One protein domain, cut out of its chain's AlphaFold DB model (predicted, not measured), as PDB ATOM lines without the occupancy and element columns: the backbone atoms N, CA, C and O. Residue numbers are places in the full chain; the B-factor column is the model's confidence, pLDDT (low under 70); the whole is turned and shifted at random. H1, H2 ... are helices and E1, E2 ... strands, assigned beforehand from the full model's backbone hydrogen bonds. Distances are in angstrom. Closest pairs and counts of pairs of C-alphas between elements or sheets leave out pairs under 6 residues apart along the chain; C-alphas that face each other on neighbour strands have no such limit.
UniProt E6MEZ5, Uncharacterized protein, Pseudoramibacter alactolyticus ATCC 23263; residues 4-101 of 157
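AT A GLANCE: This is residues 4 to 101 of the 157 residues of an uncharacterized protein of Pseudoramibacter alactolyticus ATCC 23263 (UniProt E6MEZ5). A small twisted sheet of four short strands makes one end of the domain, and helices H1 and H3 graze it, meeting each other where H1 begins and H3 ends. From there H1 runs away from the sheet to the other end, where its residues 34 to 38 meet the short helix H2 and the loop of residues 39 to 53 follows. The printed part has 98 residues with three named helices and four named strands, in the order E1 E2 H1 H2 H3 E3 E4. The sheet runs E3 E2 E1 E4, antiparallel throughout, and the class is mixed, helices and strands. The whole is compact, with a radius of gyration of the C-alphas of 13.8 A and spans of 38 by 30 by 21 A.

IN THESE COORDINATES: Strand E1, residues 4 to 8, starts with C-alpha 4 at (-10.002, 11.462, -7.027) and is 12.7 A long. E2, residues 16 to 21, measures 16.0 A. H1, residues 24 to 38, is the longest helix, 21.4 A from C-alpha 24 at (-7.187, 14.824, -20.620) to C-alpha 38. H2 holds residues 54 to 58, 6.1 A, and H3 residues 63 to 74, 16.7 A. E3, residues 79 to 81, spans 6.7 A. E4, residues 96 to 100, is 13.3 A long and ends with C-alpha 100 at (-5.985, 6.793, -4.428).

HOW THE PARTS SIT: The sheet is only just strongly twisted, its C-alphas lying up to 4.0 A off the best plane. E1 and E2 form a hairpin, antiparallel at 142 degrees, with N 6 and O 18 2.8 A apart. On the other side of E1 is the edge strand E4, antiparallel at 155 degrees, with N 5 and O 98 at 2.8 A. The other edge strand, E3, is antiparallel to E2 at 140 degrees, with N 19 and O 81 at 2.8 A. Residues 80 to 81 of E3 also pair, antiparallel, with residues 87 to 88. H1 only grazes the sheet with residues 26 to 30, and H3 only grazes it with residues 69 to 73. H1, with residues 24 to 27 alone, touches residues 69 to 74 of H3 at a shallow tilt of 26 degrees, opposite ways; the closest C-alphas, of Leu 24 and Ile 73, are 6.5 A apart. H1 touches H2 with residues 34 to 38 alone, the closest C-alphas being those of Ile 34 and Leu 54, 5.5 A apart. H2 is not on the sheet, and H2 and H3 are apart. In H1, H2 and H3 every O i to N i+4 pair is within hydrogen-bond range.

THE WHOLE: The C-alphas farthest apart are those of Thr 12 and Asp 43, 39.8 A. The printed part has no cut. The links H1 to H2, 15 residues, and E3 to E4, 14 residues, are long. Mean pLDDT of the printed part is 80.4, and residues 37 to 63 are under 70.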
ATOM      1  N   LEU A   4      -9.135  10.806  -7.994       96.94
ATOM      2  CA  LEU A   4     -10.002  11.462  -7.027       96.94
ATOM      3  C   LEU A   4     -11.368  10.789  -7.066       96.94
ATOM      4  O   LEU A   4     -12.072  10.908  -8.064       96.94
ATOM      5  N   PHE A   5     -11.731  10.143  -5.971       97.06
ATOM      6  CA  PHE A   5     -13.076   9.662  -5.711       97.06
ATOM      7  C   PHE A   5     -13.808  10.687  -4.852       97.06
ATOM      8  O   PHE A   5     -13.235  11.243  -3.910       97.06
ATOM      9  N   VAL A   6     -15.060  10.963  -5.188       97.19
ATOM     10  CA  VAL A   6     -15.933  11.850  -4.424       97.19
ATOM     11  C   VAL A   6     -17.147  11.073  -3.951       97.19
ATOM     12  O   VAL A   6     -17.769  10.371  -4.741       97.19
ATOM     13  N   LEU A   7     -17.452  11.173  -2.661       96.81
ATOM     14  CA  LEU A   7     -18.714  10.682  -2.124       96.81
ATOM     15  C   LEU A   7     -19.749  11.771  -2.347       96.81
ATOM     16  O   LEU A   7     -19.472  12.936  -2.049       96.81
ATOM     17  N   VAL A   8     -20.907  11.394  -2.863       95.75
ATOM     18  CA  VAL A   8     -22.034  12.301  -3.089       95.75
ATOM     19  C   VAL A   8     -23.275  11.748  -2.408       95.75
ATOM     20  O   VAL A   8     -23.347  10.544  -2.147       95.75
ATOM     21  N   ASP A   9     -24.226  12.638  -2.130       94.12
ATOM     22  CA  ASP A   9     -25.541  12.317  -1.574       94.12
ATOM     23  C   ASP A   9     -25.450  11.519  -0.260       94.12
ATOM     24  O   ASP A   9     -26.243  10.611   0.009       94.12
ATOM     25  N   LYS A  10     -24.446  11.850   0.566       92.75
ATOM     26  CA  LYS A  10     -24.087  11.087   1.764       92.75
ATOM     27  C   LYS A  10     -25.253  10.968   2.749       92.75
ATOM     28  O   LYS A  10     -25.882  11.959   3.115       92.75
ATOM     29  N   GLY A  11     -25.483   9.754   3.244       88.25
ATOM     30  CA  GLY A  11     -26.562   9.421   4.172       88.25
ATOM     31  C   GLY A  11     -27.951   9.321   3.528       88.25
ATOM     32  O   GLY A  11     -28.936   9.204   4.256       88.25
ATOM     33  N   THR A  12     -28.052   9.373   2.196       91.06
ATOM     34  CA  THR A  12     -29.309   9.183   1.452       91.06
ATOM     35  C   THR A  12     -29.321   7.843   0.705       91.06
ATOM     36  O   THR A  12     -28.300   7.161   0.636       91.06
ATOM     37  N   SER A  13     -30.463   7.471   0.112       90.75
ATOM     38  CA  SER A  13     -30.570   6.277  -0.745       90.75
ATOM     39  C   SER A  13     -29.740   6.360  -2.026       90.75
ATOM     40  O   SER A  13     -29.458   5.329  -2.624       90.75
ATOM     41  N   GLU A  14     -29.351   7.568  -2.441       92.44
ATOM     42  CA  GLU A  14     -28.570   7.814  -3.658       92.44
ATOM     43  C   GLU A  14     -27.063   7.916  -3.375       92.44
ATOM     44  O   GLU A  14     -26.280   8.221  -4.278       92.44
ATOM     45  N   GLN A  15     -26.646   7.677  -2.124       94.38
ATOM     46  CA  GLN A  15     -25.248   7.748  -1.717       94.38
ATOM     47  C   GLN A  15     -24.377   6.842  -2.587       94.38
ATOM     48  O   GLN A  15     -24.572   5.629  -2.635       94.38
ATOM     49  N   ARG A  16     -23.336   7.415  -3.196       94.75
ATOM     50  CA  ARG A  16     -22.387   6.653  -4.018       94.75
ATOM     51  C   ARG A  16     -21.045   7.345  -4.157       94.75
ATOM     52  O   ARG A  16     -20.921   8.561  -3.998       94.75
ATOM     53  N   TRP A  17     -20.029   6.559  -4.489       96.06
ATOM     54  CA  TRP A  17     -18.738   7.084  -4.915       96.06
ATOM     55  C   TRP A  17     -18.729   7.344  -6.418       96.06
ATOM     56  O   TRP A  17     -19.200   6.521  -7.195       96.06
ATOM     57  N   LEU A  18     -18.140   8.468  -6.820       96.94
ATOM     58  CA  LEU A  18     -17.871   8.804  -8.216       96.94
ATOM     59  C   LEU A  18     -16.375   9.051  -8.419       96.94
ATOM     60  O   LEU A  18     -15.742   9.771  -7.645       96.94
ATOM     61  N   LEU A  19     -15.804   8.519  -9.494       97.12
ATOM     62  CA  LEU A  19     -14.469   8.882  -9.957       97.12
ATOM     63  C   LEU A  19     -14.536  10.199 -10.736       97.12
ATOM     64  O   LEU A  19     -15.192  10.284 -11.770       97.12
ATOM     65  N   LYS A  20     -13.794  11.215 -10.288       97.50
ATOM     66  CA  LYS A  20     -13.733  12.531 -10.933       97.50
ATOM     67  C   LYS A  20     -12.515  12.668 -11.854       97.50
ATOM     68  O   LYS A  20     -11.371  12.765 -11.396       97.50
ATOM     69  N   ILE A  21     -12.769  12.788 -13.155       96.31
ATOM     70  CA  ILE A  21     -11.785  13.083 -14.202       96.31
ATOM     71  C   ILE A  21     -11.815  14.581 -14.513       96.31
ATOM     72  O   ILE A  21     -12.855  15.145 -14.844       96.31
ATOM     73  N   ARG A  22     -10.659  15.237 -14.388       95.06
ATOM     74  CA  ARG A  22     -10.535  16.705 -14.450       95.06
ATOM     75  C   ARG A  22      -9.699  17.198 -15.623       95.06
ATOM     76  O   ARG A  22      -9.581  18.399 -15.837       95.06
ATOM     77  N   ASN A  23      -9.020  16.293 -16.319       93.94
ATOM     78  CA  ASN A  23      -8.152  16.641 -17.432       93.94
ATOM     79  C   ASN A  23      -7.957  15.464 -18.387       93.94
ATOM     80  O   ASN A  23      -8.283  14.314 -18.084       93.94
ATOM     81  N   LEU A  24      -7.366  15.777 -19.538       90.19
ATOM     82  CA  LEU A  24      -7.187  14.824 -20.620       90.19
ATOM     83  C   LEU A  24      -6.240  13.676 -20.260       90.19
ATOM     84  O   LEU A  24      -6.478  12.537 -20.647       90.19
ATOM     85  N   GLN A  25      -5.193  13.953 -19.481       90.81
ATOM     86  CA  GLN A  25      -4.253  12.922 -19.044       90.81
ATOM     87  C   GLN A  25      -4.955  11.853 -18.196       90.81
ATOM     88  O   GLN A  25      -4.706  10.664 -18.381       90.81
ATOM     89  N   GLN A  26      -5.852  12.271 -17.297       92.81
ATOM     90  CA  GLN A  26      -6.666  11.359 -16.494       92.81
ATOM     91  C   GLN A  26      -7.654  10.570 -17.362       92.81
ATOM     92  O   GLN A  26      -7.774   9.363 -17.167       92.81
ATOM     93  N   LEU A  27      -8.307  11.218 -18.336       91.38
ATOM     94  CA  LEU A  27      -9.241  10.554 -19.252       91.38
ATOM     95  C   LEU A  27      -8.549   9.446 -20.057       91.38
ATOM     96  O   LEU A  27      -8.996   8.303 -20.058       91.38
ATOM     97  N   VAL A  28      -7.415   9.763 -20.687       88.12
ATOM     98  CA  VAL A  28      -6.638   8.795 -21.478       88.12
ATOM     99  C   VAL A  28      -6.178   7.624 -20.613       88.12
ATOM    100  O   VAL A  28      -6.296   6.469 -21.016       88.12
ATOM    101  N   ALA A  29      -5.673   7.903 -19.412       89.12
ATOM    102  CA  ALA A  29      -5.210   6.861 -18.507       89.12
ATOM    103  C   ALA A  29      -6.346   5.959 -17.995       89.12
ATOM    104  O   ALA A  29      -6.117   4.770 -17.782       89.12
ATOM    105  N   TYR A  30      -7.556   6.498 -17.816       88.94
ATOM    106  CA  TYR A  30      -8.733   5.726 -17.415       88.94
ATOM    107  C   TYR A  30      -9.130   4.727 -18.509       88.94
ATOM    108  O   TYR A  30      -9.198   3.526 -18.255       88.94
ATOM    109  N   HIS A  31      -9.249   5.197 -19.754       84.06
ATOM    110  CA  HIS A  31      -9.536   4.342 -20.914       84.06
ATOM    111  C   HIS A  31      -8.457   3.284 -21.160       84.06
ATOM    112  O   HIS A  31      -8.762   2.133 -21.467       84.06
ATOM    113  N   GLN A  32      -7.180   3.636 -20.972       82.56
ATOM    114  CA  GLN A  32      -6.089   2.660 -21.028       82.56
ATOM    115  C   GLN A  32      -6.233   1.579 -19.951       82.56
ATOM    116  O   GLN A  32      -6.029   0.403 -20.251       82.56
ATOM    117  N   ALA A  33      -6.591   1.952 -18.720       81.00
ATOM    118  CA  ALA A  33      -6.766   1.002 -17.626       81.00
ATOM    119  C   ALA A  33      -7.932   0.031 -17.879       81.00
ATOM    120  O   ALA A  33      -7.745  -1.175 -17.721       81.00
ATOM    121  N   ILE A  34      -9.083   0.532 -18.345       77.19
ATOM    122  CA  ILE A  34     -10.237  -0.302 -18.726       77.19
ATOM    123  C   ILE A  34      -9.861  -1.268 -19.846       77.19
ATOM    124  O   ILE A  34     -10.073  -2.474 -19.731       77.19
ATOM    125  N   ARG A  35      -9.251  -0.756 -20.924       73.44
ATOM    126  CA  ARG A  35      -8.862  -1.585 -22.068       73.44
ATOM    127  C   ARG A  35      -7.914  -2.703 -21.650       73.44
ATOM    128  O   ARG A  35      -8.081  -3.833 -22.093       73.44
ATOM    129  N   LEU A  36      -6.929  -2.404 -20.803       71.75
ATOM    130  CA  LEU A  36      -5.997  -3.409 -20.291       71.75
ATOM    131  C   LEU A  36      -6.715  -4.474 -19.455       71.75
ATOM    132  O   LEU A  36      -6.460  -5.661 -19.663       71.75
ATOM    133  N   ALA A  37      -7.638  -4.078 -18.575       66.44
ATOM    134  CA  ALA A  37      -8.432  -5.016 -17.784       66.44
ATOM    135  C   ALA A  37      -9.255  -5.972 -18.670       66.44
ATOM    136  O   ALA A  37      -9.223  -7.181 -18.443       66.44
ATOM    137  N   GLY A  38      -9.878  -5.464 -19.740       62.53
ATOM    138  CA  GLY A  38     -10.644  -6.271 -20.699       62.53
ATOM    139  C   GLY A  38      -9.818  -7.262 -21.538       62.53
ATOM    140  O   GLY A  38     -10.378  -8.178 -22.128       62.53
ATOM    141  N   THR A  39      -8.484  -7.131 -21.590       63.28
ATOM    142  CA  THR A  39      -7.612  -8.065 -22.342       63.28
ATOM    143  C   THR A  39      -7.164  -9.306 -21.563       63.28
ATOM    144  O   THR A  39      -6.511 -10.176 -22.136       63.28
ATOM    145  N   GLY A  40      -7.473  -9.416 -20.265       54.91
ATOM    146  CA  GLY A  40      -7.153 -10.610 -19.469       54.91
ATOM    147  C   GLY A  40      -5.657 -10.870 -19.202       54.91
ATOM    148  O   GLY A  40      -5.314 -11.935 -18.689       54.91
ATOM    149  N   LEU A  41      -4.753  -9.926 -19.501       50.28
ATOM    150  CA  LEU A  41      -3.319 -10.004 -19.172       50.28
ATOM    151  C   LEU A  41      -3.100  -9.861 -17.650       50.28
ATOM    152  O   LEU A  41      -2.847  -8.773 -17.129       50.28
ATOM    153  N   LYS A  42      -3.234 -10.980 -16.926       50.44
ATOM    154  CA  LYS A  42      -3.255 -11.044 -15.454       50.44
ATOM    155  C   LYS A  42      -1.890 -11.053 -14.745       50.44
ATOM    156  O   LYS A  42      -1.876 -10.886 -13.533       50.44
ATOM    157  N   ASP A  43      -0.747 -11.131 -15.422       50.91
ATOM    158  CA  ASP A  43       0.466 -11.607 -14.721       50.91
ATOM    159  C   ASP A  43       1.509 -10.564 -14.279       50.91
ATOM    160  O   ASP A  43       2.568 -10.937 -13.799       50.91
ATOM    161  N   ASP A  44       1.204  -9.264 -14.306       49.94
ATOM    162  CA  ASP A  44       2.017  -8.284 -13.541       49.94
ATOM    163  C   ASP A  44       1.262  -6.979 -13.261       49.94
ATOM    164  O   ASP A  44       1.353  -6.367 -12.194       49.94
ATOM    165  N   ILE A  45       0.414  -6.583 -14.209       47.44
ATOM    166  CA  ILE A  45      -0.481  -5.430 -14.085       47.44
ATOM    167  C   ILE A  45      -1.602  -5.713 -13.068       47.44
ATOM    168  O   ILE A  45      -1.999  -4.808 -12.335       47.44
ATOM    169  N   SER A  46      -2.052  -6.968 -12.937       40.94
ATOM    170  CA  SER A  46      -3.116  -7.358 -12.001       40.94
ATOM    171  C   SER A  46      -2.767  -7.054 -10.541       40.94
ATOM    172  O   SER A  46      -3.625  -6.599  -9.797       40.94
ATOM    173  N   ASN A  47      -1.495  -7.148 -10.132       45.47
ATOM    174  CA  ASN A  47      -1.080  -6.766  -8.774       45.47
ATOM    175  C   ASN A  47      -1.162  -5.250  -8.499       45.47
ATOM    176  O   ASN A  47      -1.118  -4.844  -7.341       45.47
ATOM    177  N   ARG A  48      -1.307  -4.414  -9.536       47.22
ATOM    178  CA  ARG A  48      -1.541  -2.960  -9.439       47.22
ATOM    179  C   ARG A  48      -3.008  -2.571  -9.693       47.22
ATOM    180  O   ARG A  48      -3.319  -1.390  -9.616       47.22
ATOM    181  N   ILE A  49      -3.872  -3.532 -10.037       47.34
ATOM    182  CA  ILE A  49      -5.285  -3.342 -10.438       47.34
ATOM    183  C   ILE A  49      -6.244  -4.202  -9.574       47.34
ATOM    184  O   ILE A  49      -7.433  -4.287  -9.842       47.34
ATOM    185  N   LYS A  50      -5.765  -4.853  -8.509       45.97
ATOM    186  CA  LYS A  50      -6.636  -5.545  -7.541       45.97
ATOM    187  C   LYS A  50      -7.469  -4.498  -6.790       45.97
ATOM    188  O   LYS A  50      -6.858  -3.700  -6.100       45.97
ATOM    189  N   ASN A  51      -8.790  -4.423  -6.865       48.81
ATOM    190  CA  ASN A  51      -9.784  -5.087  -7.705       48.81
ATOM    191  C   ASN A  51     -10.786  -4.010  -8.134       48.81
ATOM    192  O   ASN A  51     -11.156  -3.188  -7.301       48.81
ATOM    193  N   LEU A  52     -11.280  -4.035  -9.373       48.06
ATOM    194  CA  LEU A  52     -12.528  -3.338  -9.669       48.06
ATOM    195  C   LEU A  52     -13.270  -3.890 -10.880       48.06
ATOM    196  O   LEU A  52     -12.632  -4.438 -11.779       48.06
ATOM    197  N   ASP A  53     -14.579  -3.628 -10.883       53.59
ATOM    198  CA  ASP A  53     -15.624  -3.613 -11.928       53.59
ATOM    199  C   ASP A  53     -15.245  -3.055 -13.324       53.59
ATOM    200  O   ASP A  53     -16.064  -2.529 -14.072       53.59
ATOM    201  N   LEU A  54     -13.993  -3.187 -13.753       50.12
ATOM    202  CA  LEU A  54     -13.500  -2.740 -15.057       50.12
ATOM    203  C   LEU A  54     -14.046  -3.580 -16.224       50.12
ATOM    204  O   LEU A  54     -13.990  -3.132 -17.369       50.12
ATOM    205  N   GLU A  55     -14.571  -4.778 -15.955       49.34
ATOM    206  CA  GLU A  55     -15.224  -5.621 -16.964       49.34
ATOM    207  C   GLU A  55     -16.550  -4.986 -17.426       49.34
ATOM    208  O   GLU A  55     -16.754  -4.836 -18.631       49.34
ATOM    209  N   HIS A  56     -17.370  -4.473 -16.498       48.72
ATOM    210  CA  HIS A  56     -18.605  -3.740 -16.810       48.72
ATOM    211  C   HIS A  56     -18.325  -2.431 -17.561       48.72
ATOM    212  O   HIS A  56     -18.881  -2.208 -18.638       48.72
ATOM    213  N   ALA A  57     -17.370  -1.622 -17.087       43.78
ATOM    214  CA  ALA A  57     -17.006  -0.359 -17.737       43.78
ATOM    215  C   ALA A  57     -16.479  -0.543 -19.177       43.78
ATOM    216  O   ALA A  57     -16.667   0.329 -20.027       43.78
ATOM    217  N   SER A  58     -15.859  -1.689 -19.492       50.22
ATOM    218  CA  SER A  58     -15.384  -1.987 -20.851       50.22
ATOM    219  C   SER A  58     -16.519  -2.110 -21.877       50.22
ATOM    220  O   SER A  58     -16.326  -1.768 -23.046       50.22
ATOM    221  N   HIS A  59     -17.722  -2.497 -21.439       50.75
ATOM    222  CA  HIS A  59     -18.916  -2.584 -22.283       50.75
ATOM    223  C   HIS A  59     -19.560  -1.222 -22.586       50.75
ATOM    224  O   HIS A  59     -20.380  -1.135 -23.500       50.75
ATOM    225  N   HIS A  60     -19.160  -0.158 -21.879       50.81
ATOM    226  CA  HIS A  60     -19.713   1.199 -21.997       50.81
ATOM    227  C   HIS A  60     -18.766   2.205 -22.669       50.81
ATOM    228  O   HIS A  60     -18.992   3.412 -22.619       50.81
ATOM    229  N   THR A  61     -17.703   1.729 -23.319       56.50
ATOM    230  CA  THR A  61     -16.771   2.590 -24.061       56.50
ATOM    231  C   THR A  61     -17.009   2.460 -25.562       56.50
ATOM    232  O   THR A  61     -16.380   1.656 -26.243       56.50
ATOM    233  N   SER A  62     -17.964   3.234 -26.086       61.94
ATOM    234  CA  SER A  62     -18.062   3.454 -27.531       61.94
ATOM    235  C   SER A  62     -17.092   4.563 -27.960       61.94
ATOM    236  O   SER A  62     -16.789   5.467 -27.177       61.94
ATOM    237  N   ASP A  63     -16.620   4.531 -29.211       62.91
ATOM    238  CA  ASP A  63     -15.810   5.628 -29.769       62.91
ATOM    239  C   ASP A  63     -16.567   6.975 -29.696       62.91
ATOM    240  O   ASP A  63     -15.963   8.027 -29.490       62.91
ATOM    241  N   GLU A  64     -17.903   6.940 -29.770       70.75
ATOM    242  CA  GLU A  64     -18.766   8.119 -29.651       70.75
ATOM    243  C   GLU A  64     -18.761   8.719 -28.231       70.75
ATOM    244  O   GLU A  64     -18.767   9.943 -28.072       70.75
ATOM    245  N   ASP A  65     -18.705   7.888 -27.187       81.62
ATOM    246  CA  ASP A  65     -18.586   8.363 -25.804       81.62
ATOM    247  C   ASP A  65     -17.238   9.032 -25.557       81.62
ATOM    248  O   ASP A  65     -17.177  10.079 -24.908       81.62
ATOM    249  N   LEU A  66     -16.162   8.475 -26.120       82.62
ATOM    250  CA  LEU A  66     -14.829   9.051 -25.996       82.62
ATOM    251  C   LEU A  66     -14.792  10.463 -26.596       82.62
ATOM    252  O   LEU A  66     -14.358  11.396 -25.917       82.62
ATOM    253  N   ASP A  67     -15.317  10.658 -27.806       83.94
ATOM    254  CA  ASP A  67     -15.380  11.980 -28.442       83.94
ATOM    255  C   ASP A  67     -16.155  12.997 -27.587       83.94
ATOM    256  O   ASP A  67     -15.692  14.121 -27.361       83.94
ATOM    257  N   ARG A  68     -17.306  12.598 -27.030       91.50
ATOM    258  CA  ARG A  68     -18.103  13.460 -26.139       91.50
ATOM    259  C   ARG A  68     -17.345  13.820 -24.859       91.50
ATOM    260  O   ARG A  68     -17.388  14.971 -24.416       91.50
ATOM    261  N   GLN A  69     -16.611  12.873 -24.287       93.25
ATOM    262  CA  GLN A  69     -15.771  13.089 -23.109       93.25
ATOM    263  C   GLN A  69     -14.593  14.028 -23.412       93.25
ATOM    264  O   GLN A  69     -14.288  14.925 -22.620       93.25
ATOM    265  N   PHE A  70     -13.962  13.895 -24.582       90.06
ATOM    266  CA  PHE A  70     -12.937  14.829 -25.055       90.06
ATOM    267  C   PHE A  70     -13.491  16.256 -25.172       90.06
ATOM    268  O   PHE A  70     -12.866  17.204 -24.680       90.06
ATOM    269  N   VAL A  71     -14.676  16.422 -25.771       92.31
ATOM    270  CA  VAL A  71     -15.353  17.727 -25.873       92.31
ATOM    271  C   VAL A  71     -15.654  18.297 -24.486       92.31
ATOM    272  O   VAL A  71     -15.393  19.475 -24.245       92.31
ATOM    273  N   ALA A  72     -16.138  17.482 -23.547       95.06
ATOM    274  CA  ALA A  72     -16.429  17.928 -22.186       95.06
ATOM    275  C   ALA A  72     -15.176  18.473 -21.475       95.06
ATOM    276  O   ALA A  72     -15.194  19.600 -20.977       95.06
ATOM    277  N   ILE A  73     -14.075  17.716 -21.492       93.44
ATOM    278  CA  ILE A  73     -12.815  18.100 -20.837       93.44
ATOM    279  C   ILE A  73     -12.203  19.349 -21.478       93.44
ATOM    280  O   ILE A  73     -11.755  20.255 -20.774       93.44
ATOM    281  N   THR A  74     -12.184  19.427 -22.811       89.81
ATOM    282  CA  THR A  74     -11.661  20.607 -23.527       89.81
ATOM    283  C   THR A  74     -12.538  21.844 -23.326       89.81
ATOM    284  O   THR A  74     -12.027  22.963 -23.335       89.81
ATOM    285  N   SER A  75     -13.823  21.645 -23.028       93.81
ATOM    286  CA  SER A  75     -14.768  22.688 -22.604       93.81
ATOM    287  C   SER A  75     -14.733  22.974 -21.094       93.81
ATOM    288  O   SER A  75     -15.659  23.584 -20.566       93.81
ATOM    289  N   GLN A  76     -13.680  22.539 -20.391       92.31
ATOM    290  CA  GLN A  76     -13.446  22.754 -18.955       92.31
ATOM    291  C   GLN A  76     -14.481  22.120 -18.010       92.31
ATOM    292  O   GLN A  76     -14.560  22.495 -16.840       92.31
ATOM    293  N   LYS A  77     -15.251  21.132 -18.476       96.31
ATOM    294  CA  LYS A  77     -16.110  20.327 -17.601       96.31
ATOM    295  C   LYS A  77     -15.322  19.190 -16.963       96.31
ATOM    296  O   LYS A  77     -14.345  18.698 -17.523       96.31
ATOM    297  N   ASN A  78     -15.784  18.742 -15.798       96.50
ATOM    298  CA  ASN A  78     -15.340  17.476 -15.222       96.50
ATOM    299  C   ASN A  78     -16.203  16.336 -15.767       96.50
ATOM    300  O   ASN A  78     -17.362  16.551 -16.120       96.50
ATOM    301  N   ILE A  79     -15.640  15.134 -15.792       96.44
ATOM    302  CA  ILE A  79     -16.394  13.900 -16.021       96.44
ATOM    303  C   ILE A  79     -16.437  13.132 -14.708       96.44
ATOM    304  O   ILE A  79     -15.432  13.065 -13.992       96.44
ATOM    305  N   TYR A  80     -17.588  12.550 -14.416       97.38
ATOM    306  CA  TYR A  80     -17.803  11.687 -13.268       97.38
ATOM    307  C   TYR A  80     -18.178  10.299 -13.763       97.38
ATOM    308  O   TYR A  80     -19.054  10.200 -14.613       97.38
ATOM    309  N   TYR A  81     -17.511   9.267 -13.248       94.38
ATOM    310  CA  TYR A  81     -17.866   7.867 -13.483       94.38
ATOM    311  C   TYR A  81     -18.393   7.236 -12.199       94.38
ATOM    312  O   TYR A  81     -17.788   7.445 -11.145       94.38
ATOM    313  N   ASP A  82     -19.468   6.458 -12.281       92.56
ATOM    314  CA  ASP A  82     -19.860   5.540 -11.208       92.56
ATOM    315  C   ASP A  82     -19.089   4.209 -11.294       92.56
ATOM    316  O   ASP A  82     -18.237   4.024 -12.170       92.56
ATOM    317  N   ALA A  83     -19.337   3.309 -10.340       88.06
ATOM    318  CA  ALA A  83     -18.653   2.018 -10.262       88.06
ATOM    319  C   ALA A  83     -18.975   1.092 -11.452       88.06
ATOM    320  O   ALA A  83     -18.124   0.294 -11.838       88.06
ATOM    321  N   ASP A  84     -20.149   1.254 -12.070       83.19
ATOM    322  CA  ASP A  84     -20.581   0.496 -13.251       83.19
ATOM    323  C   ASP A  84     -19.963   1.044 -14.554       83.19
ATOM    324  O   ASP A  84     -20.018   0.408 -15.611       83.19
ATOM    325  N   GLY A  85     -19.339   2.224 -14.490       83.50
ATOM    326  CA  GLY A  85     -18.707   2.896 -15.618       83.50
ATOM    327  C   GLY A  85     -19.637   3.827 -16.395       83.50
ATOM    328  O   GLY A  85     -19.211   4.364 -17.423       83.50
ATOM    329  N   ASN A  86     -20.862   4.079 -15.917       89.06
ATOM    330  CA  ASN A  86     -21.693   5.144 -16.475       89.06
ATOM    331  C   ASN A  86     -21.044   6.489 -16.179       89.06
ATOM    332  O   ASN A  86     -20.431   6.684 -15.127       89.06
ATOM    333  N   TRP A  87     -21.197   7.434 -17.103       93.25
ATOM    334  CA  TRP A  87     -20.552   8.730 -16.987       93.25
ATOM    335  C   TRP A  87     -21.510   9.894 -17.187       93.25
ATOM    336  O   TRP A  87     -22.478   9.817 -17.944       93.25
ATOM    337  N   SER A  88     -21.209  11.004 -16.520       95.25
ATOM    338  CA  SER A  88     -21.924  12.269 -16.667       95.25
ATOM    339  C   SER A  88     -20.957  13.453 -16.616       95.25
ATOM    340  O   SER A  88     -19.774  13.321 -16.282       95.25
ATOM    341  N   THR A  89     -21.468  14.638 -16.951       96.88
ATOM    342  CA  THR A  89     -20.784  15.923 -16.708       96.88
ATOM    343  C   THR A  89     -21.521  16.784 -15.691       96.88
ATOM    344  O   THR A  89     -21.262  17.986 -15.609       96.88
ATOM    345  N   ASP A  90     -22.486  16.198 -14.987       95.56
ATOM    346  CA  ASP A  90     -23.298  16.922 -14.024       95.56
ATOM    347  C   ASP A  90     -22.425  17.318 -12.836       95.56
ATOM    348  O   ASP A  90     -21.530  16.582 -12.410       95.56
ATOM    349  N   GLU A  91     -22.614  18.535 -12.338       92.50
ATOM    350  CA  GLU A  91     -21.847  18.985 -11.190       92.50
ATOM    351  C   GLU A  91     -22.395  18.353  -9.918       92.50
ATOM    352  O   GLU A  91     -23.579  18.453  -9.608       92.50
ATOM    353  N   HIS A  92     -21.495  17.739  -9.157       93.06
ATOM    354  CA  HIS A  92     -21.809  17.155  -7.864       93.06
ATOM    355  C   HIS A  92     -21.104  17.915  -6.742       93.06
ATOM    356  O   HIS A  92     -19.902  18.203  -6.831       93.06
ATOM    357  N   VAL A  93     -21.844  18.187  -5.666       93.19
ATOM    358  CA  VAL A  93     -21.282  18.659  -4.399       93.19
ATOM    359  C   VAL A  93     -20.759  17.438  -3.656       93.19
ATOM    360  O   VAL A  93     -21.509  16.523  -3.341       93.19
ATOM    361  N   ALA A  94     -19.451  17.397  -3.431       94.88
ATOM    362  CA  ALA A  94     -18.810  16.260  -2.793       94.88
ATOM    363  C   ALA A  94     -18.887  16.376  -1.266       94.88
ATOM    364  O   ALA A  94     -18.391  17.342  -0.686       94.88
ATOM    365  N   ASP A  95     -19.439  15.350  -0.627       95.50
ATOM    366  CA  ASP A  95     -19.493  15.214   0.826       95.50
ATOM    367  C   ASP A  95     -18.148  14.789   1.416       95.50
ATOM    368  O   ASP A  95     -17.797  15.185   2.526       95.50
ATOM    369  N   ASN A  96     -17.405  13.947   0.692       95.94
ATOM    370  CA  ASN A  96     -16.061  13.488   1.043       95.94
ATOM    371  C   ASN A  96     -15.191  13.362  -0.215       95.94
ATOM    372  O   ASN A  96     -15.690  13.185  -1.326       95.94
ATOM    373  N   PHE A  97     -13.871  13.418  -0.024       95.69
ATOM    374  CA  PHE A  97     -12.878  13.299  -1.090       95.69
ATOM    375  C   PHE A  97     -11.847  12.248  -0.710       95.69
ATOM    376  O   PHE A  97     -11.281  12.304   0.381       95.69
ATOM    377  N   LEU A  98     -11.539  11.350  -1.638       96.12
ATOM    378  CA  LEU A  98     -10.530  10.324  -1.440       96.12
ATOM    379  C   LEU A  98      -9.570  10.270  -2.623       96.12
ATOM    380  O   LEU A  98      -9.978  10.115  -3.772       96.12
ATOM    381  N   TYR A  99      -8.276  10.382  -2.336       95.38
ATOM    382  CA  TYR A  99      -7.229  10.264  -3.343       95.38
ATOM    383  C   TYR A  99      -6.563   8.895  -3.263       95.38
ATOM    384  O   TYR A  99      -5.901   8.596  -2.272       95.38
ATOM    385  N   ARG A 100      -6.649   8.103  -4.334       92.94
ATOM    386  CA  ARG A 100      -5.985   6.793  -4.428       92.94
ATOM    387  C   ARG A 100      -5.004   6.731  -5.589       92.94
ATOM    388  O   ARG A 100      -5.129   7.437  -6.586       92.94
ATOM    389  N   LYS A 101      -3.991   5.871  -5.460       89.75
ATOM    390  CA  LYS A 101      -3.029   5.592  -6.545       89.75
ATOM    391  C   LYS A 101      -3.601   4.656  -7.611       89.75
ATOM    392  O   LYS A 101      -3.107   4.654  -8.738       89.75
TER     393      LYS A 101